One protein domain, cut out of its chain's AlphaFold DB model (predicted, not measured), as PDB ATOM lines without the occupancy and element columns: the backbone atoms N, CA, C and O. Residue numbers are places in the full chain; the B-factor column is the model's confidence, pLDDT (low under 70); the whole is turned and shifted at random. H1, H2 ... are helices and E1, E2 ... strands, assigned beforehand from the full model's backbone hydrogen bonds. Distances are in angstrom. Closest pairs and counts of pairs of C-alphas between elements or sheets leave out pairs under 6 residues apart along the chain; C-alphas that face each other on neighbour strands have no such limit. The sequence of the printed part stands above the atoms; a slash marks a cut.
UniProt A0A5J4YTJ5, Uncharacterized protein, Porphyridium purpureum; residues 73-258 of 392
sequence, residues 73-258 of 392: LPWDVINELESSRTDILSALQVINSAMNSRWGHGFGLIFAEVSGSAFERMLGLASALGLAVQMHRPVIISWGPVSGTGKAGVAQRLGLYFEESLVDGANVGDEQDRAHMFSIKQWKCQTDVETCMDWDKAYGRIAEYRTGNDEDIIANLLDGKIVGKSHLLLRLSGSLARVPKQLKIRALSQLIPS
ATOM      1  N   LEU A  73      91.022 131.944 161.579       91.31
ATOM      2  CA  LEU A  73      90.327 131.070 160.629       91.31
ATOM      3  C   LEU A  73      88.875 130.857 161.079       91.31
ATOM      4  O   LEU A  73      88.670 130.393 162.198       91.31
ATOM      5  N   PRO A  74      87.874 131.100 160.221       93.81
ATOM      6  CA  PRO A  74      86.497 130.748 160.543       93.81
ATOM      7  C   PRO A  74      86.301 129.251 160.829       93.81
ATOM      8  O   PRO A  74      86.966 128.393 160.241       93.81
ATOM      9  N   TRP A  75      85.354 128.921 161.707       89.94
ATOM     10  CA  TRP A  75      85.027 127.552 162.113       89.94
ATOM     11  C   TRP A  75      84.643 126.661 160.938       89.94
ATOM     12  O   TRP A  75      84.990 125.480 160.903       89.94
ATOM     13  N   ASP A  76      83.909 127.197 159.969       89.56
ATOM     14  CA  ASP A  76      83.521 126.441 158.785       89.56
ATOM     15  C   ASP A  76      84.719 126.126 157.890       89.56
ATOM     16  O   ASP A  76      84.793 125.015 157.378       89.56
ATOM     17  N   VAL A  77      85.686 127.038 157.778       91.06
ATOM     18  CA  VAL A  77      86.949 126.781 157.075       91.06
ATOM     19  C   VAL A  77      87.727 125.668 157.770       91.06
ATOM     20  O   VAL A  77      88.150 124.728 157.102       91.06
ATOM     21  N   ILE A  78      87.866 125.722 159.101       90.50
ATOM     22  CA  ILE A  78      88.590 124.704 159.885       90.50
ATOM     23  C   ILE A  78      87.974 123.312 159.696       90.50
ATOM     24  O   ILE A  78      88.693 122.329 159.529       90.50
ATOM     25  N   ASN A  79      86.644 123.225 159.682       88.88
ATOM     26  CA  ASN A  79      85.923 121.964 159.506       88.88
ATOM     27  C   ASN A  79      86.027 121.378 158.088       88.88
ATOM     28  O   ASN A  79      85.756 120.192 157.892       88.88
ATOM     29  N   GLU A  80      86.389 122.193 157.099       89.81
ATOM     30  CA  GLU A  80      86.511 121.775 155.701       89.81
ATOM     31  C   GLU A  80      87.965 121.542 155.268       89.81
ATOM     32  O   GLU A  80      88.178 121.145 154.121       89.81
ATOM     33  N   LEU A  81      88.943 121.742 156.163       87.19
ATOM     34  CA  LEU A  81      90.360 121.458 155.917       87.19
ATOM     35  C   LEU A  81      90.566 120.003 155.490       87.19
ATOM     36  O   LEU A  81      90.023 119.069 156.086       87.19
ATOM     37  N   GLU A  82      91.367 119.818 154.445       80.88
ATOM     38  CA  GLU A  82      91.745 118.488 153.970       80.88
ATOM     39  C   GLU A  82      93.044 117.975 154.596       80.88
ATOM     40  O   GLU A  82      93.206 116.764 154.756       80.88
ATOM     41  N   SER A  83      93.943 118.887 154.971       79.31
ATOM     42  CA  SER A  83      95.197 118.582 155.661       79.31
ATOM     43  C   SER A  83      94.989 118.466 157.179       79.31
ATOM     44  O   SER A  83      94.002 118.962 157.731       79.31
ATOM     45  N   SER A  84      95.936 117.835 157.883       82.75
ATOM     46  CA  SER A  84      95.896 117.773 159.348       82.75
ATOM     47  C   SER A  84      96.005 119.172 159.963       82.75
ATOM     48  O   SER A  84      96.809 120.001 159.528       82.75
ATOM     49  N   ARG A  85      95.233 119.430 161.025       83.94
ATOM     50  CA  ARG A  85      95.291 120.698 161.772       83.94
ATOM     51  C   ARG A  85      96.676 120.926 162.378       83.94
ATOM     52  O   ARG A  85      97.162 122.057 162.352       83.94
ATOM     53  N   THR A  86      97.336 119.863 162.838       82.69
ATOM     54  CA  THR A  86      98.710 119.907 163.349       82.69
ATOM     55  C   THR A  86      99.704 120.381 162.284       82.69
ATOM     56  O   THR A  86     100.564 121.216 162.579       82.69
ATOM     57  N   ASP A  87      99.573 119.906 161.042       81.31
ATOM     58  CA  ASP A  87     100.477 120.270 159.938       81.31
ATOM     59  C   ASP A  87     100.305 121.743 159.571       81.31
ATOM     60  O   ASP A  87     101.281 122.485 159.436       81.31
ATOM     61  N   ILE A  88      99.049 122.193 159.501       83.50
ATOM     62  CA  ILE A  88      98.714 123.596 159.252       83.50
ATOM     63  C   ILE A  88      99.287 124.462 160.368       83.50
ATOM     64  O   ILE A  88     100.003 125.416 160.086       83.50
ATOM     65  N   LEU A  89      99.041 124.130 161.635       83.06
ATOM     66  CA  LEU A  89      99.571 124.897 162.762       83.06
ATOM     67  C   LEU A  89     101.094 124.984 162.747       83.06
ATOM     68  O   LEU A  89     101.634 126.069 162.960       83.06
ATOM     69  N   SER A  90     101.775 123.875 162.462       80.88
ATOM     70  CA  SER A  90     103.235 123.834 162.366       80.88
ATOM     71  C   SER A  90     103.732 124.763 161.256       80.88
ATOM     72  O   SER A  90     104.604 125.602 161.488       80.88
ATOM     73  N   ALA A  91     103.115 124.702 160.074       78.12
ATOM     74  CA  ALA A  91     103.443 125.585 158.962       78.12
ATOM     75  C   ALA A  91     103.159 127.065 159.286       78.12
ATOM     76  O   ALA A  91     104.009 127.926 159.056       78.12
ATOM     77  N   LEU A  92     102.003 127.382 159.879       83.25
ATOM     78  CA  LEU A  92     101.644 128.754 160.250       83.25
ATOM     79  C   LEU A  92     102.583 129.324 161.322       83.25
ATOM     80  O   LEU A  92     102.954 130.491 161.233       83.25
ATOM     81  N   GLN A  93     103.016 128.521 162.300       80.81
ATOM     82  CA  GLN A  93     103.977 128.945 163.329       80.81
ATOM     83  C   GLN A  93     105.339 129.304 162.729       80.81
ATOM     84  O   GLN A  93     105.922 130.341 163.071       80.81
ATOM     85  N   VAL A  94     105.831 128.468 161.814       75.75
ATOM     86  CA  VAL A  94     107.089 128.695 161.099       75.75
ATOM     87  C   VAL A  94     107.014 129.990 160.282       75.75
ATOM     88  O   VAL A  94     107.893 130.849 160.393       75.75
ATOM     89  N   ILE A  95     105.924 130.184 159.535       76.12
ATOM     90  CA  ILE A  95     105.724 131.373 158.696       76.12
ATOM     91  C   ILE A  95     105.570 132.631 159.557       76.12
ATOM     92  O   ILE A  95     106.206 133.645 159.279       76.12
ATOM     93  N   ASN A  96     104.790 132.573 160.638       76.25
ATOM     94  CA  ASN A  96     104.596 133.698 161.553       76.25
ATOM     95  C   ASN A  96     105.926 134.148 162.190       76.25
ATOM     96  O   ASN A  96     106.217 135.342 162.262       76.25
ATOM     97  N   SER A  97     106.782 133.198 162.575       73.94
ATOM     98  CA  SER A  97     108.118 133.489 163.117       73.94
ATOM     99  C   SER A  97     109.030 134.162 162.078       73.94
ATOM    100  O   SER A  97     109.724 135.139 162.378       73.94
ATOM    101  N   ALA A  98     108.992 133.691 160.827       70.00
ATOM    102  CA  ALA A  98     109.743 134.281 159.720       70.00
ATOM    103  C   ALA A  98     109.222 135.674 159.313       70.00
ATOM    104  O   ALA A  98     110.002 136.536 158.907       70.00
ATOM    105  N   MET A  99     107.915 135.922 159.434       68.06
ATOM    106  CA  MET A  99     107.299 137.204 159.084       68.06
ATOM    107  C   MET A  99     107.533 138.290 160.128       68.06
ATOM    108  O   MET A  99     107.936 139.398 159.766       68.06
ATOM    109  N   ASN A 100     107.325 137.975 161.409       64.75
ATOM    110  CA  ASN A 100     107.467 138.946 162.498       64.75
ATOM    111  C   ASN A 100     108.896 139.488 162.610       64.75
ATOM    112  O   ASN A 100     109.096 140.625 163.024       64.75
ATOM    113  N   SER A 101     109.890 138.700 162.194       60.41
ATOM    114  CA  SER A 101     111.290 139.129 162.154       60.41
ATOM    115  C   SER A 101     111.640 140.018 160.955       60.41
ATOM    116  O   SER A 101     112.637 140.734 161.018       60.41
ATOM    117  N   ARG A 102     110.853 139.994 159.869       58.28
ATOM    118  CA  ARG A 102     111.217 140.640 158.595       58.28
ATOM    119  C   ARG A 102     110.361 141.848 158.208       58.28
ATOM    120  O   ARG A 102     110.899 142.753 157.580       58.28
ATOM    121  N   TRP A 103     109.067 141.876 158.539       52.81
ATOM    122  CA  TRP A 103     108.137 142.799 157.866       52.81
ATOM    123  C   TRP A 103     107.330 143.724 158.775       52.81
ATOM    124  O   TRP A 103     106.725 144.653 158.256       52.81
ATOM    125  N   GLY A 104     107.294 143.516 160.097       51.28
ATOM    126  CA  GLY A 104     106.609 144.407 161.058       51.28
ATOM    127  C   GLY A 104     105.086 144.578 160.875       51.28
ATOM    128  O   GLY A 104     104.420 145.118 161.755       51.28
ATOM    129  N   HIS A 105     104.521 144.107 159.763       54.00
ATOM    130  CA  HIS A 105     103.099 144.050 159.466       54.00
ATOM    131  C   HIS A 105     102.531 142.711 159.942       54.00
ATOM    132  O   HIS A 105     103.164 141.668 159.786       54.00
ATOM    133  N   GLY A 106     101.340 142.747 160.543       62.25
ATOM    134  CA  GLY A 106     100.712 141.574 161.152       62.25
ATOM    135  C   GLY A 106     100.541 140.397 160.187       62.25
ATOM    136  O   GLY A 106     100.287 140.572 158.993       62.25
ATOM    137  N   PHE A 107     100.661 139.187 160.738       73.31
ATOM    138  CA  PHE A 107     100.425 137.931 160.036       73.31
ATOM    139  C   PHE A 107      99.020 137.885 159.413       73.31
ATOM    140  O   PHE A 107      98.028 138.224 160.059       73.31
ATOM    141  N   GLY A 108      98.934 137.448 158.155       84.56
ATOM    142  CA  GLY A 108      97.689 137.397 157.394       84.56
ATOM    143  C   GLY A 108      97.648 136.223 156.424       84.56
ATOM    144  O   GLY A 108      98.683 135.753 155.958       84.56
ATOM    145  N   LEU A 109      96.438 135.774 156.096       90.25
ATOM    146  CA  LEU A 109      96.179 134.627 155.214       90.25
ATOM    147  C   LEU A 109      95.459 135.092 153.957       90.25
ATOM    148  O   LEU A 109      94.731 136.087 153.993       90.25
ATOM    149  N   ILE A 110      95.645 134.355 152.870       92.25
ATOM    150  CA  ILE A 110      94.831 134.488 151.667       92.25
ATOM    151  C   ILE A 110      93.893 133.286 151.611       92.25
ATOM    152  O   ILE A 110      94.325 132.144 151.637       92.25
ATOM    153  N   PHE A 111      92.601 133.528 151.519       93.50
ATOM    154  CA  PHE A 111      91.602 132.535 151.172       93.50
ATOM    155  C   PHE A 111      91.263 132.730 149.697       93.50
ATOM    156  O   PHE A 111      91.130 133.867 149.247       93.50
ATOM    157  N   ALA A 112      91.139 131.656 148.929       93.00
ATOM    158  CA  ALA A 112      90.808 131.735 147.514       93.00
ATOM    159  C   ALA A 112      89.737 130.709 147.144       93.00
ATOM    160  O   ALA A 112      89.967 129.506 147.216       93.00
ATOM    161  N   GLU A 113      88.584 131.189 146.698       91.88
ATOM    162  CA  GLU A 113      87.560 130.380 146.048       91.88
ATOM    163  C   GLU A 113      87.680 130.565 144.533       91.88
ATOM    164  O   GLU A 113      87.456 131.658 144.010       91.88
ATOM    165  N   VAL A 114      88.052 129.503 143.815       91.06
ATOM    166  CA  VAL A 114      88.220 129.528 142.353       91.06
ATOM    167  C   VAL A 114      87.032 128.861 141.667       91.06
ATOM    168  O   VAL A 114      86.729 127.695 141.899       91.06
ATOM    169  N   SER A 115      86.338 129.599 140.810       87.94
ATOM    170  CA  SER A 115      85.064 129.200 140.202       87.94
ATOM    171  C   SER A 115      85.066 129.385 138.681       87.94
ATOM    172  O   SER A 115      86.017 129.913 138.101       87.94
ATOM    173  N   GLY A 116      84.001 128.913 138.027       86.56
ATOM    174  CA  GLY A 116      83.845 128.987 136.571       86.56
ATOM    175  C   GLY A 116      84.289 127.714 135.850       86.56
ATOM    176  O   GLY A 116      84.238 126.614 136.407       86.56
ATOM    177  N   SER A 117      84.695 127.867 134.594       85.38
ATOM    178  CA  SER A 117      85.261 126.823 133.736       85.38
ATOM    179  C   SER A 117      86.646 126.359 134.206       85.38
ATOM    180  O   SER A 117      87.311 127.026 134.998       85.38
ATOM    181  N   ALA A 118      87.128 125.223 133.689       87.19
ATOM    182  CA  ALA A 118      88.462 124.708 134.020       87.19
ATOM    183  C   ALA A 118      89.586 125.735 133.738       87.19
ATOM    184  O   ALA A 118      90.510 125.867 134.536       87.19
ATOM    185  N   PHE A 119      89.465 126.522 132.662       89.44
ATOM    186  CA  PHE A 119      90.399 127.609 132.344       89.44
ATOM    187  C   PHE A 119      90.357 128.741 133.377       89.44
ATOM    188  O   PHE A 119      91.402 129.195 133.838       89.44
ATOM    189  N   GLU A 120      89.159 129.194 133.751       90.94
ATOM    190  CA  GLU A 120      88.984 130.269 134.737       90.94
ATOM    191  C   GLU A 120      89.499 129.858 136.112       90.94
ATOM    192  O   GLU A 120      90.186 130.640 136.767       90.94
ATOM    193  N   ARG A 121      89.245 128.611 136.513       89.75
ATOM    194  CA  ARG A 121      89.730 128.057 137.778       89.75
ATOM    195  C   ARG A 121      91.252 127.966 137.816       89.75
ATOM    196  O   ARG A 121      91.849 128.382 138.801       89.75
ATOM    197  N   MET A 122      91.888 127.499 136.740       91.19
ATOM    198  CA  MET A 122      93.353 127.453 136.641       91.19
ATOM    199  C   MET A 122      93.988 128.848 136.665       91.19
ATOM    200  O   MET A 122      95.023 129.041 137.301       91.19
ATOM    201  N   LEU A 123      93.368 129.836 136.017       92.94
ATOM    202  CA  LEU A 123      93.821 131.227 136.088       92.94
ATOM    203  C   LEU A 123      93.628 131.844 137.472       92.94
ATOM    204  O   LEU A 123      94.517 132.554 137.950       92.94
ATOM    205  N   GLY A 124      92.496 131.562 138.117       93.00
ATOM    206  CA  GLY A 124      92.227 131.975 139.488       93.00
ATOM    207  C   GLY A 124      93.248 131.374 140.446       93.00
ATOM    208  O   GLY A 124      93.844 132.097 141.240       93.00
ATOM    209  N   LEU A 125      93.540 130.083 140.290       92.50
ATOM    210  CA  LEU A 125      94.548 129.363 141.061       92.50
ATOM    211  C   LEU A 125      95.942 129.977 140.874       92.50
ATOM    212  O   LEU A 125      96.591 130.337 141.854       92.50
ATOM    213  N   ALA A 126      96.376 130.187 139.626       92.94
ATOM    214  CA  ALA A 126      97.653 130.831 139.314       92.94
ATOM    215  C   ALA A 126      97.758 132.247 139.902       92.94
ATOM    216  O   ALA A 126      98.821 132.661 140.364       92.94
ATOM    217  N   SER A 127      96.651 132.990 139.888       93.69
ATOM    218  CA  SER A 127      96.570 134.347 140.424       93.69
ATOM    219  C   SER A 127      96.644 134.366 141.950       93.69
ATOM    220  O   SER A 127      97.432 135.126 142.504       93.69
ATOM    221  N   ALA A 128      95.872 133.514 142.627       92.94
ATOM    222  CA  ALA A 128      95.871 133.404 144.081       92.94
ATOM    223  C   ALA A 128      97.241 132.967 144.611       92.94
ATOM    224  O   ALA A 128      97.777 133.593 145.523       92.94
ATOM    225  N   LEU A 129      97.846 131.951 143.992       91.00
ATOM    226  CA  LEU A 129      99.188 131.484 144.344       91.00
ATOM    227  C   LEU A 129     100.258 132.534 144.028       91.00
ATOM    228  O   LEU A 129     101.139 132.778 144.845       91.00
ATOM    229  N   GLY A 130     100.178 133.196 142.870       90.38
ATOM    230  CA  GLY A 130     101.108 134.269 142.518       90.38
ATOM    231  C   GLY A 130     101.041 135.440 143.504       90.38
ATOM    232  O   GLY A 130     102.080 135.976 143.885       90.38
ATOM    233  N   LEU A 131      99.835 135.791 143.968       89.88
ATOM    234  CA  LEU A 131      99.642 136.788 145.019       89.88
ATOM    235  C   LEU A 131     100.185 136.301 146.368       89.88
ATOM    236  O   LEU A 131     100.844 137.067 147.063       89.88
ATOM    237  N   ALA A 132      99.964 135.034 146.722       88.19
ATOM    238  CA  ALA A 132     100.505 134.422 147.934       88.19
ATOM    239  C   ALA A 132     102.036 134.498 147.977       88.19
ATOM    240  O   ALA A 132     102.588 134.948 148.979       88.19
ATOM    241  N   VAL A 133     102.713 134.180 146.866       85.19
ATOM    242  CA  VAL A 133     104.169 134.361 146.725       85.19
ATOM    243  C   VAL A 133     104.550 135.832 146.881       85.19
ATOM    244  O   VAL A 133     105.439 136.150 147.662       85.19
ATOM    245  N   GLN A 134     103.867 136.739 146.175       85.19
ATOM    246  CA  GLN A 134     104.159 138.176 146.222       85.19
ATOM    247  C   GLN A 134     104.025 138.767 147.631       85.19
ATOM    248  O   GLN A 134     104.795 139.643 148.014       85.19
ATOM    249  N   MET A 135     103.028 138.307 148.384       81.81
ATOM    250  CA  MET A 135     102.735 138.771 149.739       81.81
ATOM    251  C   MET A 135     103.461 137.953 150.812       81.81
ATOM    252  O   MET A 135     103.328 138.261 151.996       81.81
ATOM    253  N   HIS A 136     104.182 136.901 150.415       80.44
ATOM    254  CA  HIS A 136     104.737 135.861 151.281       80.44
ATOM    255  C   HIS A 136     103.709 135.169 152.193       80.44
ATOM    256  O   HIS A 136     104.086 134.568 153.191       80.44
ATOM    257  N   ARG A 137     102.410 135.226 151.883       84.88
ATOM    258  CA  ARG A 137     101.340 134.731 152.765       84.88
ATOM    259  C   ARG A 137     100.949 133.289 152.443       84.88
ATOM    260  O   ARG A 137     100.946 132.921 151.270       84.88
ATOM    261  N   PRO A 138     100.545 132.490 153.446       87.00
ATOM    262  CA  PRO A 138      99.887 131.217 153.189       87.00
ATOM    263  C   PRO A 138      98.549 131.431 152.476       87.00
ATOM    264  O   PRO A 138      97.852 132.422 152.733       87.00
ATOM    265  N   VAL A 139      98.182 130.480 151.619       89.81
ATOM    266  CA  VAL A 139      96.915 130.474 150.894       89.81
ATOM    267  C   VAL A 139      96.102 129.213 151.178       89.81
ATOM    268  O   VAL A 139      96.617 128.101 151.138       89.81
ATOM    269  N   ILE A 140      94.815 129.394 151.461       91.44
ATOM    270  CA  ILE A 140      93.825 128.331 151.640       91.44
ATOM    271  C   ILE A 140      92.886 128.368 150.437       91.44
ATOM    272  O   ILE A 140      92.252 129.391 150.177       91.44
ATOM    273  N   ILE A 141      92.811 127.272 149.686       90.19
ATOM    274  CA  ILE A 141      92.141 127.220 148.384       90.19
ATOM    275  C   ILE A 141      90.921 126.309 148.434       90.19
ATOM    276  O   ILE A 141      90.973 125.202 148.963       90.19
ATOM    277  N   SER A 142      89.838 126.762 147.812       89.06
ATOM    278  CA  SER A 142      88.630 125.988 147.564       89.06
ATOM    279  C   SER A 142      88.239 126.045 146.090       89.06
ATOM    280  O   SER A 142      88.326 127.101 145.456       89.06
ATOM    281  N   TRP A 143      87.761 124.926 145.543       85.00
ATOM    282  CA  TRP A 143      87.091 124.928 144.244       85.00
ATOM    283  C   TRP A 143      85.636 125.345 144.442       85.00
ATOM    284  O   TRP A 143      84.822 124.589 144.969       85.00
ATOM    285  N   GLY A 144      85.308 126.549 143.984       74.62
ATOM    286  CA  GLY A 144      83.937 127.037 143.930       74.62
ATOM    287  C   GLY A 144      83.080 126.240 142.937       74.62
ATOM    288  O   GLY A 144      83.579 125.382 142.199       74.62
ATOM    289  N   PRO A 145      81.771 126.516 142.862       68.81
ATOM    290  CA  PRO A 145      80.850 125.782 141.997       68.81
ATOM    291  C   PRO A 145      81.254 125.827 140.512       68.81
ATOM    292  O   PRO A 145      81.895 126.768 140.028       68.81
ATOM    293  N   VAL A 146      80.899 124.775 139.764       64.06
ATOM    294  CA  VAL A 146      81.028 124.770 138.296       64.06
ATOM    295  C   VAL A 146      79.922 125.665 137.748       64.06
ATOM    296  O   VAL A 146      78.744 125.446 138.035       64.06
ATOM    297  N   SER A 147      80.283 126.673 136.958       57.19
ATOM    298  CA  SER A 147      79.309 127.566 136.325       57.19
ATOM    299  C   SER A 147      78.278 126.771 135.512       57.19
ATOM    300  O   SER A 147      78.653 125.956 134.670       57.19
ATOM    301  N   GLY A 148      76.986 127.033 135.735       48.09
ATOM    302  CA  GLY A 148      75.889 126.506 134.913       48.09
ATOM    303  C   GLY A 148      75.250 125.191 135.375       48.09
ATOM    304  O   GLY A 148      74.277 124.767 134.759       48.09
ATOM    305  N   THR A 149      75.722 124.553 136.452       46.91
ATOM    306  CA  THR A 149      75.131 123.279 136.914       46.91
ATOM    307  C   THR A 149      73.998 123.444 137.927       46.91
ATOM    308  O   THR A 149      73.279 122.476 138.162       46.91
ATOM    309  N   GLY A 150      73.813 124.632 138.524       39.22
ATOM    310  CA  GLY A 150      72.716 124.957 139.458       39.22
ATOM    311  C   GLY A 150      72.631 124.080 140.719       39.22
ATOM    312  O   GLY A 150      71.774 124.300 141.570       39.22
ATOM    313  N   LYS A 151      73.507 123.082 140.847       41.97
ATOM    314  CA  LYS A 151      73.623 122.173 141.980       41.97
ATOM    315  C   LYS A 151      74.772 122.661 142.845       41.97
ATOM    316  O   LYS A 151      75.808 123.050 142.305       41.97
ATOM    317  N   ALA A 152      74.583 122.614 144.166       43.69
ATOM    318  CA  ALA A 152      75.673 122.741 145.126       43.69
ATOM    319  C   ALA A 152      76.820 121.852 144.630       43.69
ATOM    320  O   ALA A 152      76.625 120.649 144.433       43.69
ATOM    321  N   GLY A 153      77.934 122.487 144.257       46.53
ATOM    322  CA  GLY A 153      79.027 121.815 143.571       46.53
ATOM    323  C   GLY A 153      79.461 120.614 144.395       46.53
ATOM    324  O   GLY A 153      79.589 120.718 145.612       46.53
ATOM    325  N   VAL A 154      79.656 119.464 143.749       49.78
ATOM    326  CA  VAL A 154      80.403 118.376 144.383       49.78
ATOM    327  C   VAL A 154      81.707 119.002 144.860       49.78
ATOM    328  O   VAL A 154      82.412 119.581 144.034       49.78
ATOM    329  N   ALA A 155      81.975 118.957 146.166       55.75
ATOM    330  CA  ALA A 155      83.219 119.453 146.733       55.75
ATOM    331  C   ALA A 155      84.376 118.764 145.998       55.75
ATOM    332  O   ALA A 155      84.587 117.556 146.127       55.75
ATOM    333  N   GLN A 156      85.046 119.512 145.127       67.19
ATOM    334  CA  GLN A 156      86.131 118.996 144.312       67.19
ATOM    335  C   GLN A 156      87.415 119.262 145.071       67.19
ATOM    336  O   GLN A 156      87.855 120.402 145.197       67.19
ATOM    337  N   ARG A 157      87.989 118.187 145.598       72.88
ATOM    338  CA  ARG A 157      89.210 118.240 146.390       72.88
ATOM    339  C   ARG A 157      90.388 118.604 145.494       72.88
ATOM    340  O   ARG A 157      90.613 117.936 144.483       72.88
ATOM    341  N   LEU A 158      91.145 119.643 145.848       76.69
ATOM    342  CA  LEU A 158      92.319 120.064 145.072       76.69
ATOM    343  C   LEU A 158      93.359 118.938 144.979       76.69
ATOM    344  O   LEU A 158      93.915 118.724 143.899       76.69
ATOM    345  N   GLY A 159      93.514 118.170 146.067       74.50
ATOM    346  CA  GLY A 159      94.409 117.015 146.172       74.50
ATOM    347  C   GLY A 159      94.161 115.888 145.157       74.50
ATOM    348  O   GLY A 159      95.008 115.019 144.986       74.50
ATOM    349  N   LEU A 160      93.020 115.880 144.456       76.88
ATOM    350  CA  LEU A 160      92.747 114.908 143.384       76.88
ATOM    351  C   LEU A 160      93.462 115.270 142.071       76.88
ATOM    352  O   LEU A 160      93.776 114.397 141.259       76.88
ATOM    353  N   TYR A 161      93.724 116.560 141.855       82.69
ATOM    354  CA  TYR A 161      94.270 117.086 140.599       82.69
ATOM    355  C   TYR A 161      95.729 117.509 140.725       82.69
ATOM    356  O   TYR A 161      96.480 117.418 139.754       82.69
ATOM    357  N   PHE A 162      96.124 117.957 141.914       84.06
ATOM    358  CA  PHE A 162      97.476 118.395 142.224       84.06
ATOM    359  C   PHE A 162      97.932 117.749 143.520       84.06
ATOM    360  O   PHE A 162      97.148 117.642 144.461       84.06
ATOM    361  N   GLU A 163      99.192 117.338 143.581       77.31
ATOM    362  CA  GLU A 163      99.783 116.903 144.838       77.31
ATOM    363  C   GLU A 163      99.845 118.101 145.788       77.31
ATOM    364  O   GLU A 163     100.310 119.189 145.429       77.31
ATOM    365  N   GLU A 164      99.346 117.913 147.008       64.38
ATOM    366  CA  GLU A 164      99.543 118.899 148.058       64.38
ATOM    367  C   GLU A 164     101.028 118.897 148.413       64.38
ATOM    368  O   GLU A 164     101.545 117.957 149.012       64.38
ATOM    369  N   SER A 165     101.726 119.958 148.010       55.81
ATOM    370  CA  SER A 165     103.061 120.266 148.507       55.81
ATOM    371  C   SER A 165     102.940 120.634 149.988       55.81
ATOM    372  O   SER A 165     102.930 121.814 150.345       55.81
ATOM    373  N   LEU A 166     102.829 119.624 150.850       49.75
ATOM    374  CA  LEU A 166     103.061 119.774 152.276       49.75
ATOM    375  C   LEU A 166     104.507 120.239 152.431       49.75
ATOM    376  O   LEU A 166     105.447 119.552 152.034       49.75
ATOM    377  N   VAL A 167     104.682 121.458 152.930       44.12
ATOM    378  CA  VAL A 167     106.012 121.948 153.271       44.12
ATOM    379  C   VAL A 167     106.499 121.144 154.466       44.12
ATOM    380  O   VAL A 167     105.942 121.257 155.557       44.12
ATOM    381  N   ASP A 168     107.564 120.372 154.265       39.38
ATOM    382  CA  ASP A 168     108.422 119.938 155.362       39.38
ATOM    383  C   ASP A 168     108.967 121.206 156.031       39.38
ATOM    384  O   ASP A 168     109.811 121.914 155.477       39.38
ATOM    385  N   GLY A 169     108.467 121.522 157.229       38.38
ATOM    386  CA  GLY A 169     108.745 122.762 157.969       38.38
ATOM    387  C   GLY A 169     110.217 123.031 158.328       38.38
ATOM    388  O   GLY A 169     110.496 123.970 159.070       38.38
ATOM    389  N   ALA A 170     111.166 122.239 157.823       37.34
ATOM    390  CA  ALA A 170     112.589 122.318 158.130       37.34
ATOM    391  C   ALA A 170     113.411 123.226 157.188       37.34
ATOM    392  O   ALA A 170     114.498 123.641 157.580       37.34
ATOM    393  N   ASN A 171     112.929 123.579 155.983       41.22
ATOM    394  CA  ASN A 171     113.767 124.207 154.940       41.22
ATOM    395  C   ASN A 171     113.248 125.555 154.394       41.22
ATOM    396  O   ASN A 171     113.309 125.839 153.200       41.22
ATOM    397  N   VAL A 172     112.845 126.464 155.284       47.81
ATOM    398  CA  VAL A 172     112.435 127.851 154.945       47.81
ATOM    399  C   VAL A 172     113.574 128.683 154.307       47.81
ATOM    400  O   VAL A 172     113.345 129.765 153.768       47.81
ATOM    401  N   GLY A 173     114.820 128.194 154.356       43.06
ATOM    402  CA  GLY A 173     116.003 128.877 153.822       43.06
ATOM    403  C   GLY A 173     116.003 129.028 152.297       43.06
ATOM    404  O   GLY A 173     116.190 130.146 151.819       43.06
ATOM    405  N   ASP A 174     115.721 127.942 151.568       46.06
ATOM    406  CA  ASP A 174     115.766 127.875 150.093       46.06
ATOM    407  C   ASP A 174     114.371 127.899 149.430       46.06
ATOM    408  O   ASP A 174     114.251 128.081 148.219       46.06
ATOM    409  N   GLU A 175     113.289 127.760 150.207       54.56
ATOM    410  CA  GLU A 175     111.905 127.692 149.705       54.56
ATOM    411  C   GLU A 175     111.146 129.033 149.706       54.56
ATOM    412  O   GLU A 175     109.941 129.061 149.469       54.56
ATOM    413  N   GLN A 176     111.836 130.163 149.904       54.44
ATOM    414  CA  GLN A 176     111.229 131.503 150.055       54.44
ATOM    415  C   GLN A 176     110.383 131.974 148.856       54.44
ATOM    416  O   GLN A 176     109.630 132.941 148.960       54.44
ATOM    417  N   ASP A 177     110.494 131.281 147.724       63.50
ATOM    418  CA  ASP A 177     109.782 131.571 146.485       63.50
ATOM    419  C   ASP A 177     108.501 130.738 146.282       63.50
ATOM    420  O   ASP A 177     107.867 130.865 145.228       63.50
ATOM    421  N   ARG A 178     108.131 129.856 147.225       70.50
ATOM    422  CA  ARG A 178     106.958 128.972 147.110       70.50
ATOM    423  C   ARG A 178     105.741 129.506 147.859       70.50
ATOM    424  O   ARG A 178     105.858 130.054 148.949       70.50
ATOM    425  N   ALA A 179     104.558 129.318 147.274       73.75
ATOM    426  CA  ALA A 179     103.307 129.543 147.992       73.75
ATOM    427  C   ALA A 179     103.041 128.367 148.944       73.75
ATOM    428  O   ALA A 179     102.980 127.220 148.505       73.75
ATOM    429  N   HIS A 180     102.830 128.655 150.229       79.38
ATOM    430  CA  HIS A 180     102.314 127.664 151.175       79.38
ATOM    431  C   HIS A 180     100.817 127.488 150.928       79.38
ATOM    432  O   HIS A 180     100.053 128.430 151.139       79.38
ATOM    433  N   MET A 181     100.411 126.313 150.452       85.81
ATOM    434  CA  MET A 181      99.047 126.047 150.002       85.81
ATOM    435  C   MET A 181      98.385 124.976 150.865       85.81
ATOM    436  O   MET A 181      98.929 123.889 151.027       85.81
ATOM    437  N   PHE A 182      97.179 125.269 151.339       86.81
ATOM    438  CA  PHE A 182      96.280 124.303 151.966       86.81
ATOM    439  C   PHE A 182      94.977 124.248 151.178       86.81
ATOM    440  O   PHE A 182      94.588 125.241 150.555       86.81
ATOM    441  N   SER A 183      94.283 123.116 151.214       87.06
ATOM    442  CA  SER A 183      92.987 122.980 150.559       87.06
ATOM    443  C   SER A 183      91.854 122.807 151.570       87.06
ATOM    444  O   SER A 183      92.021 122.230 152.649       87.06
ATOM    445  N   ILE A 184      90.692 123.351 151.211       87.50
ATOM    446  CA  ILE A 184      89.422 123.044 151.860       87.50
ATOM    447  C   ILE A 184      88.450 122.492 150.827       87.50
ATOM    448  O   ILE A 184      88.424 122.926 149.670       87.50
ATOM    449  N   LYS A 185      87.579 121.591 151.275       83.00
ATOM    450  CA  LYS A 185      86.567 120.957 150.423       83.00
ATOM    451  C   LYS A 185      85.625 121.977 149.787       83.00
ATOM    452  O   LYS A 185      85.332 121.892 148.598       83.00
ATOM    453  N   GLN A 186      85.139 122.927 150.584       83.19
ATOM    454  CA  GLN A 186      84.223 123.973 150.140       83.19
ATOM    455  C   GLN A 186      84.247 125.173 151.084       83.19
ATOM    456  O   GLN A 186      84.446 125.034 152.289       83.19
ATOM    457  N   TRP A 187      83.959 126.346 150.538       84.62
ATOM    458  CA  TRP A 187      83.685 127.547 151.315       84.62
ATOM    459  C   TRP A 187      82.186 127.608 151.658       84.62
ATOM    460  O   TRP A 187      81.362 127.639 150.743       84.62
ATOM    461  N   LYS A 188      81.782 127.599 152.939       84.44
ATOM    462  CA  LYS A 188      80.339 127.563 153.287       84.44
ATOM    463  C   LYS A 188      79.681 128.936 153.273       84.44
ATOM    464  O   LYS A 188      78.519 129.041 152.884       84.44
ATOM    465  N   CYS A 189      80.407 129.989 153.641       85.88
ATOM    466  CA  CYS A 189      79.930 131.367 153.532       85.88
ATOM    467  C   CYS A 189      79.825 131.807 152.055       85.88
ATOM    468  O   CYS A 189      80.740 132.398 151.494       85.88
ATOM    469  N   GLN A 190      78.718 131.500 151.379       81.75
ATOM    470  CA  GLN A 190      78.513 131.836 149.958       81.75
ATOM    471  C   GLN A 190      78.069 133.300 149.732       81.75
ATOM    472  O   GLN A 190      78.104 133.803 148.607       81.75
ATOM    473  N   THR A 191      77.671 133.992 150.800       83.62
ATOM    474  CA  THR A 191      77.276 135.409 150.804       83.62
ATOM    475  C   THR A 191      78.478 136.329 151.019       83.62
ATOM    476  O   THR A 191      79.624 135.879 151.022       83.62
ATOM    477  N   ASP A 192      78.230 137.626 151.183       85.25
ATOM    478  CA  ASP A 192      79.274 138.575 151.566       85.25
ATOM    479  C   ASP A 192      79.794 138.286 152.977       85.25
ATOM    480  O   ASP A 192      79.029 137.916 153.878       85.25
ATOM    481  N   VAL A 193      81.102 138.479 153.162       88.56
ATOM    482  CA  VAL A 193      81.815 138.203 154.422       88.56
ATOM    483  C   VAL A 193      81.177 138.921 155.612       88.56
ATOM    484  O   VAL A 193      81.102 138.343 156.692       88.56
ATOM    485  N   GLU A 194      80.665 140.139 155.415       87.62
ATOM    486  CA  GLU A 194      79.990 140.915 156.463       87.62
ATOM    487  C   GLU A 194      78.749 140.206 157.013       87.62
ATOM    488  O   GLU A 194      78.510 140.248 158.214       87.62
ATOM    489  N   THR A 195      78.004 139.483 156.171       87.81
ATOM    490  CA  THR A 195      76.833 138.710 156.624       87.81
ATOM    491  C   THR A 195      77.262 137.508 157.467       87.81
ATOM    492  O   THR A 195      76.602 137.140 158.434       87.81
ATOM    493  N   CYS A 196      78.398 136.894 157.133       90.19
ATOM    494  CA  CYS A 196      78.911 135.727 157.849       90.19
ATOM    495  C   CYS A 196      79.543 136.081 159.205       90.19
ATOM    496  O   CYS A 196      79.690 135.203 160.056       90.19
ATOM    497  N   MET A 197      79.856 137.361 159.443       90.38
ATOM    498  CA  MET A 197      80.352 137.846 160.737       90.38
ATOM    499  C   MET A 197      79.360 137.647 161.882       90.38
ATOM    500  O   MET A 197      79.788 137.483 163.027       90.38
ATOM    501  N   ASP A 198      78.058 137.637 161.584       86.88
ATOM    502  CA  ASP A 198      77.013 137.402 162.583       86.88
ATOM    503  C   ASP A 198      77.047 135.965 163.120       86.88
ATOM    504  O   ASP A 198      76.653 135.712 164.260       86.88
ATOM    505  N   TRP A 199      77.527 135.016 162.311       86.38
ATOM    506  CA  TRP A 199      77.653 133.608 162.691       86.38
ATOM    507  C   TRP A 199      79.016 133.303 163.295       86.38
ATOM    508  O   TRP A 199      79.111 132.535 164.252       86.38
ATOM    509  N   ASP A 200      80.063 133.913 162.750       90.81
ATOM    510  CA  ASP A 200      81.428 133.713 163.203       90.81
ATOM    511  C   ASP A 200      82.240 135.014 163.101       90.81
ATOM    512  O   ASP A 200      82.510 135.554 162.027       90.81
ATOM    513  N   LYS A 201      82.700 135.500 164.257       89.06
ATOM    514  CA  LYS A 201      83.458 136.750 164.373       89.06
ATOM    515  C   LYS A 201      84.817 136.707 163.667       89.06
ATOM    516  O   LYS A 201      85.362 137.778 163.395       89.06
ATOM    517  N   ALA A 202      85.368 135.533 163.351       89.62
ATOM    518  CA  ALA A 202      86.614 135.407 162.594       89.62
ATOM    519  C   ALA A 202      86.505 136.019 161.186       89.62
ATOM    520  O   ALA A 202      87.463 136.639 160.713       89.62
ATOM    521  N   TYR A 203      85.316 135.995 160.567       92.62
ATOM    522  CA  TYR A 203      85.036 136.726 159.318       92.62
ATOM    523  C   TYR A 203      85.304 138.233 159.444       92.62
ATOM    524  O   TYR A 203      85.677 138.904 158.478       92.62
ATOM    525  N   GLY A 204      85.231 138.765 160.667       90.19
ATOM    526  CA  GLY A 204      85.570 140.143 160.995       90.19
ATOM    527  C   GLY A 204      86.997 140.530 160.640       90.19
ATOM    528  O   GLY A 204      87.235 141.711 160.409       90.19
ATOM    529  N   ARG A 205      87.913 139.569 160.487       90.25
ATOM    530  CA  ARG A 205      89.318 139.792 160.118       90.25
ATOM    531  C   ARG A 205      89.596 139.652 158.615       90.25
ATOM    532  O   ARG A 205      90.737 139.849 158.195       90.25
ATOM    533  N   ILE A 206      88.584 139.324 157.808       92.00
ATOM    534  CA  ILE A 206      88.711 139.051 156.369       92.00
ATOM    535  C   ILE A 206      88.212 140.249 155.549       92.00
ATOM    536  O   ILE A 206      87.110 140.750 155.782       92.00
ATOM    537  N   ALA A 207      89.022 140.718 154.600       91.38
ATOM    538  CA  ALA A 207      88.605 141.620 153.527       91.38
ATOM    539  C   ALA A 207      88.265 140.798 152.276       91.38
ATOM    540  O   ALA A 207      89.014 139.891 151.928       91.38
ATOM    541  N   GLU A 208      87.159 141.096 151.600       91.12
ATOM    542  CA  GLU A 208      86.696 140.326 150.441       91.12
ATOM    543  C   GLU A 208      86.976 141.052 149.120       91.12
ATOM    544  O   GLU A 208      86.720 142.245 148.980       91.12
ATOM    545  N   TYR A 209      87.460 140.308 148.129       91.12
ATOM    546  CA  TYR A 209      87.610 140.736 146.746       91.12
ATOM    547  C   TYR A 209      86.912 139.734 145.821       91.12
ATOM    548  O   TYR A 209      87.123 138.525 145.924       91.12
ATOM    549  N   ARG A 210      86.120 140.239 144.871       89.94
ATOM    550  CA  ARG A 210      85.483 139.440 143.815       89.94
ATOM    551  C   ARG A 210      86.022 139.870 142.455       89.94
ATOM    552  O   ARG A 210      86.352 141.034 142.250       89.94
ATOM    553  N   THR A 211      86.101 138.938 141.510       84.06
ATOM    554  CA  THR A 211      86.527 139.261 140.137       84.06
ATOM    555  C   THR A 211      85.622 140.329 139.528       84.06
ATOM    556  O   THR A 211      84.404 140.176 139.530       84.06
ATOM    557  N   GLY A 212      86.221 141.397 138.999       78.50
ATOM    558  CA  GLY A 212      85.489 142.539 138.444       78.50
ATOM    559  C   GLY A 212      85.150 143.636 139.459       78.50
ATOM    560  O   GLY A 212      84.670 144.687 139.040       78.50
ATOM    561  N   ASN A 213      85.429 143.433 140.752       76.94
ATOM    562  CA  ASN A 213      85.397 144.506 141.746       76.94
ATOM    563  C   ASN A 213      86.653 145.383 141.653       76.94
ATOM    564  O   ASN A 213      87.621 145.054 140.967       76.94
ATOM    565  N   ASP A 214      86.633 146.495 142.385       71.25
ATOM    566  CA  ASP A 214      87.768 147.401 142.505       71.25
ATOM    567  C   ASP A 214      88.987 146.691 143.126       71.25
ATOM    568  O   ASP A 214      88.968 146.237 144.276       71.25
ATOM    569  N   GLU A 215      90.063 146.581 142.345       73.06
ATOM    570  CA  GLU A 215      91.319 145.968 142.777       73.06
ATOM    571  C   GLU A 215      92.031 146.779 143.876       73.06
ATOM    572  O   GLU A 215      92.982 146.284 144.495       73.06
ATOM    573  N   ASP A 216      91.577 148.005 144.158       81.31
ATOM    574  CA  ASP A 216      92.103 148.846 145.229       81.31
ATOM    575  C   ASP A 216      91.951 148.217 146.612       81.31
ATOM    576  O   ASP A 216      92.761 148.513 147.486       81.31
ATOM    577  N   ILE A 217      91.026 147.271 146.817       81.25
ATOM    578  CA  ILE A 217      90.926 146.511 148.076       81.25
ATOM    579  C   ILE A 217      92.242 145.789 148.390       81.25
ATOM    580  O   ILE A 217      92.707 145.811 149.530       81.25
ATOM    581  N   ILE A 218      92.882 145.191 147.382       80.56
ATOM    582  CA  ILE A 218      94.131 144.447 147.573       80.56
ATOM    583  C   ILE A 218      95.268 145.412 147.928       80.56
ATOM    584  O   ILE A 218      96.007 145.156 148.875       80.56
ATOM    585  N   ALA A 219      95.382 146.548 147.227       79.12
ATOM    586  CA  ALA A 219      96.394 147.562 147.549       79.12
ATOM    587  C   ALA A 219      96.153 148.212 148.916       79.12
ATOM    588  O   ALA A 219      97.084 148.376 149.693       79.12
ATOM    589  N   ASN A 220      94.902 148.517 149.254       80.00
ATOM    590  CA  ASN A 220      94.556 149.096 150.544       80.00
ATOM    591  C   ASN A 220      94.852 148.133 151.697       80.00
ATOM    592  O   ASN A 220      95.308 148.576 152.750       80.00
ATOM    593  N   LEU A 221      94.635 146.828 151.513       76.00
ATOM    594  CA  LEU A 221      95.028 145.835 152.509       76.00
ATOM    595  C   LEU A 221      96.556 145.767 152.658       76.00
ATOM    596  O   LEU A 221      97.054 145.714 153.780       76.00
ATOM    597  N   LEU A 222      97.292 145.794 151.540       71.50
ATOM    598  CA  LEU A 222      98.760 145.793 151.525       71.50
ATOM    599  C   LEU A 222      99.355 147.019 152.224       71.50
ATOM    600  O   LEU A 222     100.298 146.883 152.996       71.50
ATOM    601  N   ASP A 223      98.758 148.186 152.010       75.19
ATOM    602  CA  ASP A 223      99.166 149.445 152.632       75.19
ATOM    603  C   ASP A 223      98.701 149.562 154.099       75.19
ATOM    604  O   ASP A 223      98.879 150.607 154.725       75.19
ATOM    605  N   GLY A 224      98.039 148.533 154.646       68.06
ATOM    606  CA  GLY A 224      97.475 148.554 155.999       68.06
ATOM    607  C   GLY A 224      96.345 149.572 156.189       68.06
ATOM    608  O   GLY A 224      95.997 149.905 157.319       68.06
ATOM    609  N   LYS A 225      95.757 150.077 155.097       78.25
ATOM    610  CA  LYS A 225      94.669 151.070 155.118       78.25
ATOM    611  C   LYS A 225      93.336 150.466 155.557       78.25
ATOM    612  O   LYS A 225      92.451 151.198 155.990       78.25
ATOM    613  N   ILE A 226      93.182 149.144 155.457       75.44
ATOM    614  CA  ILE A 226      91.978 148.440 155.910       75.44
ATOM    615  C   ILE A 226      92.162 148.013 157.372       75.44
ATOM    616  O   ILE A 226      92.680 146.939 157.676       75.44
ATOM    617  N   VAL A 227      91.742 148.888 158.287       72.56
ATOM    618  CA  VAL A 227      91.879 148.685 159.736       72.56
ATOM    619  C   VAL A 227      91.117 147.436 160.193       72.56
ATOM    620  O   VAL A 227      89.963 147.224 159.825       72.56
ATOM    621  N   GLY A 228      91.759 146.608 161.021       71.81
ATOM    622  CA  GLY A 228      91.148 145.418 161.629       71.81
ATOM    623  C   GLY A 228      91.049 144.192 160.714       71.81
ATOM    624  O   GLY A 228      90.647 143.126 161.180       71.81
ATOM    625  N   LYS A 229      91.446 144.307 159.439       81.88
ATOM    626  CA  LYS A 229      91.502 143.186 158.497       81.88
ATOM    627  C   LYS A 229      92.946 142.720 158.322       81.88
ATOM    628  O   LYS A 229      93.812 143.488 157.917       81.88
ATOM    629  N   SER A 230      93.199 141.451 158.622       83.62
ATOM    630  CA  SER A 230      94.505 140.802 158.444       83.62
ATOM    631  C   SER A 230      94.504 139.826 157.269       83.62
ATOM    632  O   SER A 230      95.545 139.619 156.645       83.62
ATOM    633  N   HIS A 231      93.347 139.254 156.930       91.06
ATOM    634  CA  HIS A 231      93.207 138.241 155.887       91.06
ATOM    635  C   HIS A 231      92.481 138.780 154.650       91.06
ATOM    636  O   HIS A 231      91.728 139.750 154.724       91.06
ATOM    637  N   LEU A 232      92.689 138.113 153.517       92.19
ATOM    638  CA  LEU A 232      92.074 138.434 152.231       92.19
ATOM    639  C   LEU A 232      91.295 137.221 151.728       92.19
ATOM    640  O   LEU A 232      91.872 136.148 151.646       92.19
ATOM    641  N   LEU A 233      90.030 137.380 151.355       93.19
ATOM    642  CA  LEU A 233      89.256 136.385 150.616       93.19
ATOM    643  C   LEU A 233      89.152 136.810 149.153       93.19
ATOM    644  O   LEU A 233      88.620 137.872 148.847       93.19
ATOM    645  N   LEU A 234      89.637 135.962 148.254       93.31
ATOM    646  CA  LEU A 234      89.563 136.119 146.810       93.31
ATOM    647  C   LEU A 234      88.487 135.189 146.249       93.31
ATOM    648  O   LEU A 234      88.641 133.972 146.295       93.31
ATOM    649  N   ARG A 235      87.433 135.740 145.650       91.81
ATOM    650  CA  ARG A 235      86.476 134.973 144.840       91.81
ATOM    651  C   ARG A 235      86.774 135.182 143.365       91.81
ATOM    652  O   ARG A 235      86.458 136.222 142.774       91.81
ATOM    653  N   LEU A 236      87.450 134.199 142.786       91.56
ATOM    654  CA  LEU A 236      88.046 134.294 141.465       91.56
ATOM    655  C   LEU A 236      87.230 133.517 140.432       91.56
ATOM    656  O   LEU A 236      86.970 132.326 140.589       91.56
ATOM    657  N   SER A 237      86.864 134.192 139.347       89.00
ATOM    658  CA  SER A 237      86.294 133.607 138.130       89.00
ATOM    659  C   SER A 237      87.166 134.018 136.942       89.00
ATOM    660  O   SER A 237      86.746 134.765 136.060       89.00
ATOM    661  N   GLY A 238      88.437 133.611 136.985       88.50
ATOM    662  CA  GLY A 238      89.463 134.011 136.026       88.50
ATOM    663  C   GLY A 238      90.667 134.677 136.686       88.50
ATOM    664  O   GLY A 238      91.051 134.347 137.805       88.50
ATOM    665  N   SER A 239      91.306 135.577 135.945       87.44
ATOM    666  CA  SER A 239      92.608 136.145 136.293       87.44
ATOM    667  C   SER A 239      92.504 137.394 137.173       87.44
ATOM    668  O   SER A 239      91.597 138.206 137.004       87.44
ATOM    669  N   LEU A 240      93.478 137.581 138.070       87.69
ATOM    670  CA  LEU A 240      93.701 138.840 138.789       87.69
ATOM    671  C   LEU A 240      94.762 139.664 138.046       87.69
ATOM    672  O   LEU A 240      95.904 139.211 137.913       87.69
ATOM    673  N   ALA A 241      94.417 140.854 137.548       83.19
ATOM    674  CA  ALA A 241      95.290 141.593 136.633       83.19
ATOM    675  C   ALA A 241      96.552 142.130 137.326       83.19
ATOM    676  O   ALA A 241      97.630 142.112 136.730       83.19
ATOM    677  N   ARG A 242      96.449 142.525 138.603       82.75
ATOM    678  CA  ARG A 242      97.589 143.030 139.394       82.75
ATOM    679  C   ARG A 242      98.712 142.034 139.628       82.75
ATOM    680  O   ARG A 242      99.829 142.463 139.899       82.75
ATOM    681  N   VAL A 243      98.445 140.731 139.547       88.62
ATOM    682  CA  VAL A 243      99.481 139.723 139.794       88.62
ATOM    683  C   VAL A 243     100.357 139.600 138.544       88.62
ATOM    684  O   VAL A 243      99.853 139.206 137.485       88.62
ATOM    685  N   PRO A 244     101.669 139.895 138.633       90.94
ATOM    686  CA  PRO A 244     102.561 139.840 137.484       90.94
ATOM    687  C   PRO A 244     102.565 138.467 136.813       90.94
ATOM    688  O   PRO A 244     102.610 137.428 137.477       90.94
ATOM    689  N   LYS A 245     102.620 138.458 135.475       93.25
ATOM    690  CA  LYS A 245     102.682 137.231 134.660       93.25
ATOM    691  C   LYS A 245     103.756 136.254 135.155       93.25
ATOM    692  O   LYS A 245     103.507 135.059 135.248       93.25
ATOM    693  N   GLN A 246     104.940 136.757 135.508       91.81
ATOM    694  CA  GLN A 246     106.050 135.930 135.991       91.81
ATOM    695  C   GLN A 246     105.732 135.208 137.308       91.81
ATOM    696  O   GLN A 246     106.113 134.050 137.465       91.81
ATOM    697  N   LEU A 247     104.996 135.848 138.221       89.88
ATOM    698  CA  LEU A 247     104.573 135.225 139.476       89.88
ATOM    699  C   LEU A 247     103.507 134.156 139.236       89.88
ATOM    700  O   LEU A 247     103.600 133.081 139.820       89.88
ATOM    701  N   LYS A 248     102.568 134.390 138.310       91.94
ATOM    702  CA  LYS A 248     101.601 133.365 137.878       91.94
ATOM    703  C   LYS A 248     102.294 132.151 137.249       91.94
ATOM    704  O   LYS A 248     101.956 131.019 137.577       91.94
ATOM    705  N   ILE A 249     103.290 132.370 136.383       90.94
ATOM    706  CA  ILE A 249     104.100 131.290 135.785       90.94
ATOM    707  C   ILE A 249     104.835 130.508 136.874       90.94
ATOM    708  O   ILE A 249     104.793 129.279 136.886       90.94
ATOM    709  N   ARG A 250     105.504 131.211 137.797       86.00
ATOM    710  CA  ARG A 250     106.229 130.583 138.906       86.00
ATOM    711  C   ARG A 250     105.282 129.757 139.778       86.00
ATOM    712  O   ARG A 250     105.590 128.603 140.052       86.00
ATOM    713  N   ALA A 251     104.122 130.298 140.136       85.31
ATOM    714  CA  ALA A 251     103.092 129.581 140.876       85.31
ATOM    715  C   ALA A 251     102.632 128.306 140.151       85.31
ATOM    716  O   ALA A 251     102.656 127.225 140.729       85.31
ATOM    717  N   LEU A 252     102.296 128.399 138.860       86.69
ATOM    718  CA  LEU A 252     101.915 127.228 138.061       86.69
ATOM    719  C   LEU A 252     103.038 126.186 137.956       86.69
ATOM    720  O   LEU A 252     102.755 124.996 137.906       86.69
ATOM    721  N   SER A 253     104.304 126.612 137.946       84.94
ATOM    722  CA  SER A 253     105.456 125.698 137.920       84.94
ATOM    723  C   SER A 253     105.672 124.920 139.222       84.94
ATOM    724  O   SER A 253     106.408 123.937 139.225       84.94
ATOM    725  N   GLN A 254     105.059 125.373 140.318       81.75
ATOM    726  CA  GLN A 254     105.133 124.729 141.631       81.75
ATOM    727  C   GLN A 254     103.991 123.741 141.859       81.75
ATOM    728  O   GLN A 254     104.119 122.862 142.703       81.75
ATOM    729  N   LEU A 255     102.898 123.863 141.104       82.62
ATOM    730  CA  LEU A 255     101.823 122.885 141.127       82.62
ATOM    731  C   LEU A 255     102.307 121.594 140.477       82.62
ATOM    732  O   LEU A 255     102.631 121.578 139.289       82.62
ATOM    733  N   ILE A 256     102.337 120.520 141.260       83.62
ATOM    734  CA  ILE A 256     102.666 119.179 140.786       83.62
ATOM    735  C   ILE A 256     101.348 118.508 140.387       83.62
ATOM    736  O   ILE A 256     100.505 118.286 141.256       83.62
ATOM    737  N   PRO A 257     101.111 118.223 139.095       86.75
ATOM    738  CA  PRO A 257      99.963 117.433 138.662       86.75
ATOM    739  C   PRO A 257      99.892 116.078 139.371       86.75
ATOM    740  O   PRO A 257     100.922 115.439 139.555       86.75
ATOM    741  N   SER A 258      98.690 115.598 139.700       87.62
ATOM    742  CA  SER A 258      98.526 114.236 140.221       87.62
ATOM    743  C   SER A 258      98.980 113.195 139.193       87.62
ATOM    744  O   SER A 258      98.901 113.436 137.985       87.62
TER     745      SER A 258
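Overview. This is residues 73 to 258 of the 392 residues of an uncharacterized protein of Porphyridium purpureum (UniProt A0A5J4YTJ5). A twisted sheet of five parallel strands, in the order E3 E2 E1 E5 E4, is covered on one face by the long helix H3 and the shorter H6, and H7 crosses H3 away from the sheet. H1, H4 and H5 only graze the sheet, and a long stretch with no named element, residues 144 to 180, links E2 to E3. The printed part has 186 residues, with the order H1 H2 E1 H3 E2 E3 H4 H5 E4 H6 E5 H7. The class is mixed, helices and strands, with 90 residues, under half, in named elements. The whole is compact and rounded, with a radius of gyration of the C-alphas of 15.5 A and spans of 46 by 39 by 33 A.

Along the chain. H1, residues 75 to 80, begins at C-alpha 75 at (85.027, 127.552, 162.113). H2, residues 85 to 100, measures 21.9 A, and E1 is residues 110 to 114. H3, residues 118 to 135, measures 25.5 A. E2 is residues 139 to 143, E3 residues 181 to 183, H4 residues 193 to 196, H5 residues 201 to 205 and E4 residues 206 to 210. H6 is residues 216 to 222, and E5, residues 231 to 236, measures 15.8 A. H7, residues 245 to 254, measures 14.5 A and ends at C-alpha 254 at (105.133, 124.729, 141.631).

Arrangement. E3 and E4 are the edge strands. N 111 and O 232 of E1 and E5 are 2.7 A apart, within hydrogen-bond range, as are N 112 and O 140 of E1 and E2 at 2.8 A, N 141 and O 182 of E2 and E3 at 2.8 A, and N 207 and O 231 of E4 and E5 at 2.9 A. H3 lies over E2 and E1 at a height over the sheet of 8.6 A, along the strands, at 2 degrees to E1 on the local plane; its closest C-alphas to E1 are those of Arg 121 and Val 114, 5.0 A apart. H6, on the same face, lies over E4 at a height of 8.9 A; the closest C-alphas are those of Ile 217 and Tyr 209, 6.8 A apart. E1, H3, E2 and E4, H6, E5 are strand-helix-strand units, each two parallel neighbour strands with a helix between, with right-handed crossovers. H3, with residues 126 to 134 alone, touches H7, about perpendicular at 80 degrees; the closest C-alphas are those of Gly 130 and Leu 247, 4.7 A apart. H4 touches H5, where the closest C-alphas, of Val 193 and Tyr 203, are 6.0 A apart. H2 is only just not on the sheet, with 4 pairs of C-alphas within 10 A. Every O i to N i+4 pair is within hydrogen-bond range in H1, H2, H3, H6 and H7; H5 has 0 of 1 but 2 of 2 O i to N i+3 pairs, and H4 is too short for an O i to N i+4 pair.

Size, cuts and confidence. The C-alphas of Ser 101 and Gly 150, the two farthest apart, are 46.9 A apart. The printed part has no cut, and the link E2 to E3 is long. Mean pLDDT of the printed part is 79.2, with residues 99 to 106, 145 to 156, 164 to 177 and 224 under 70.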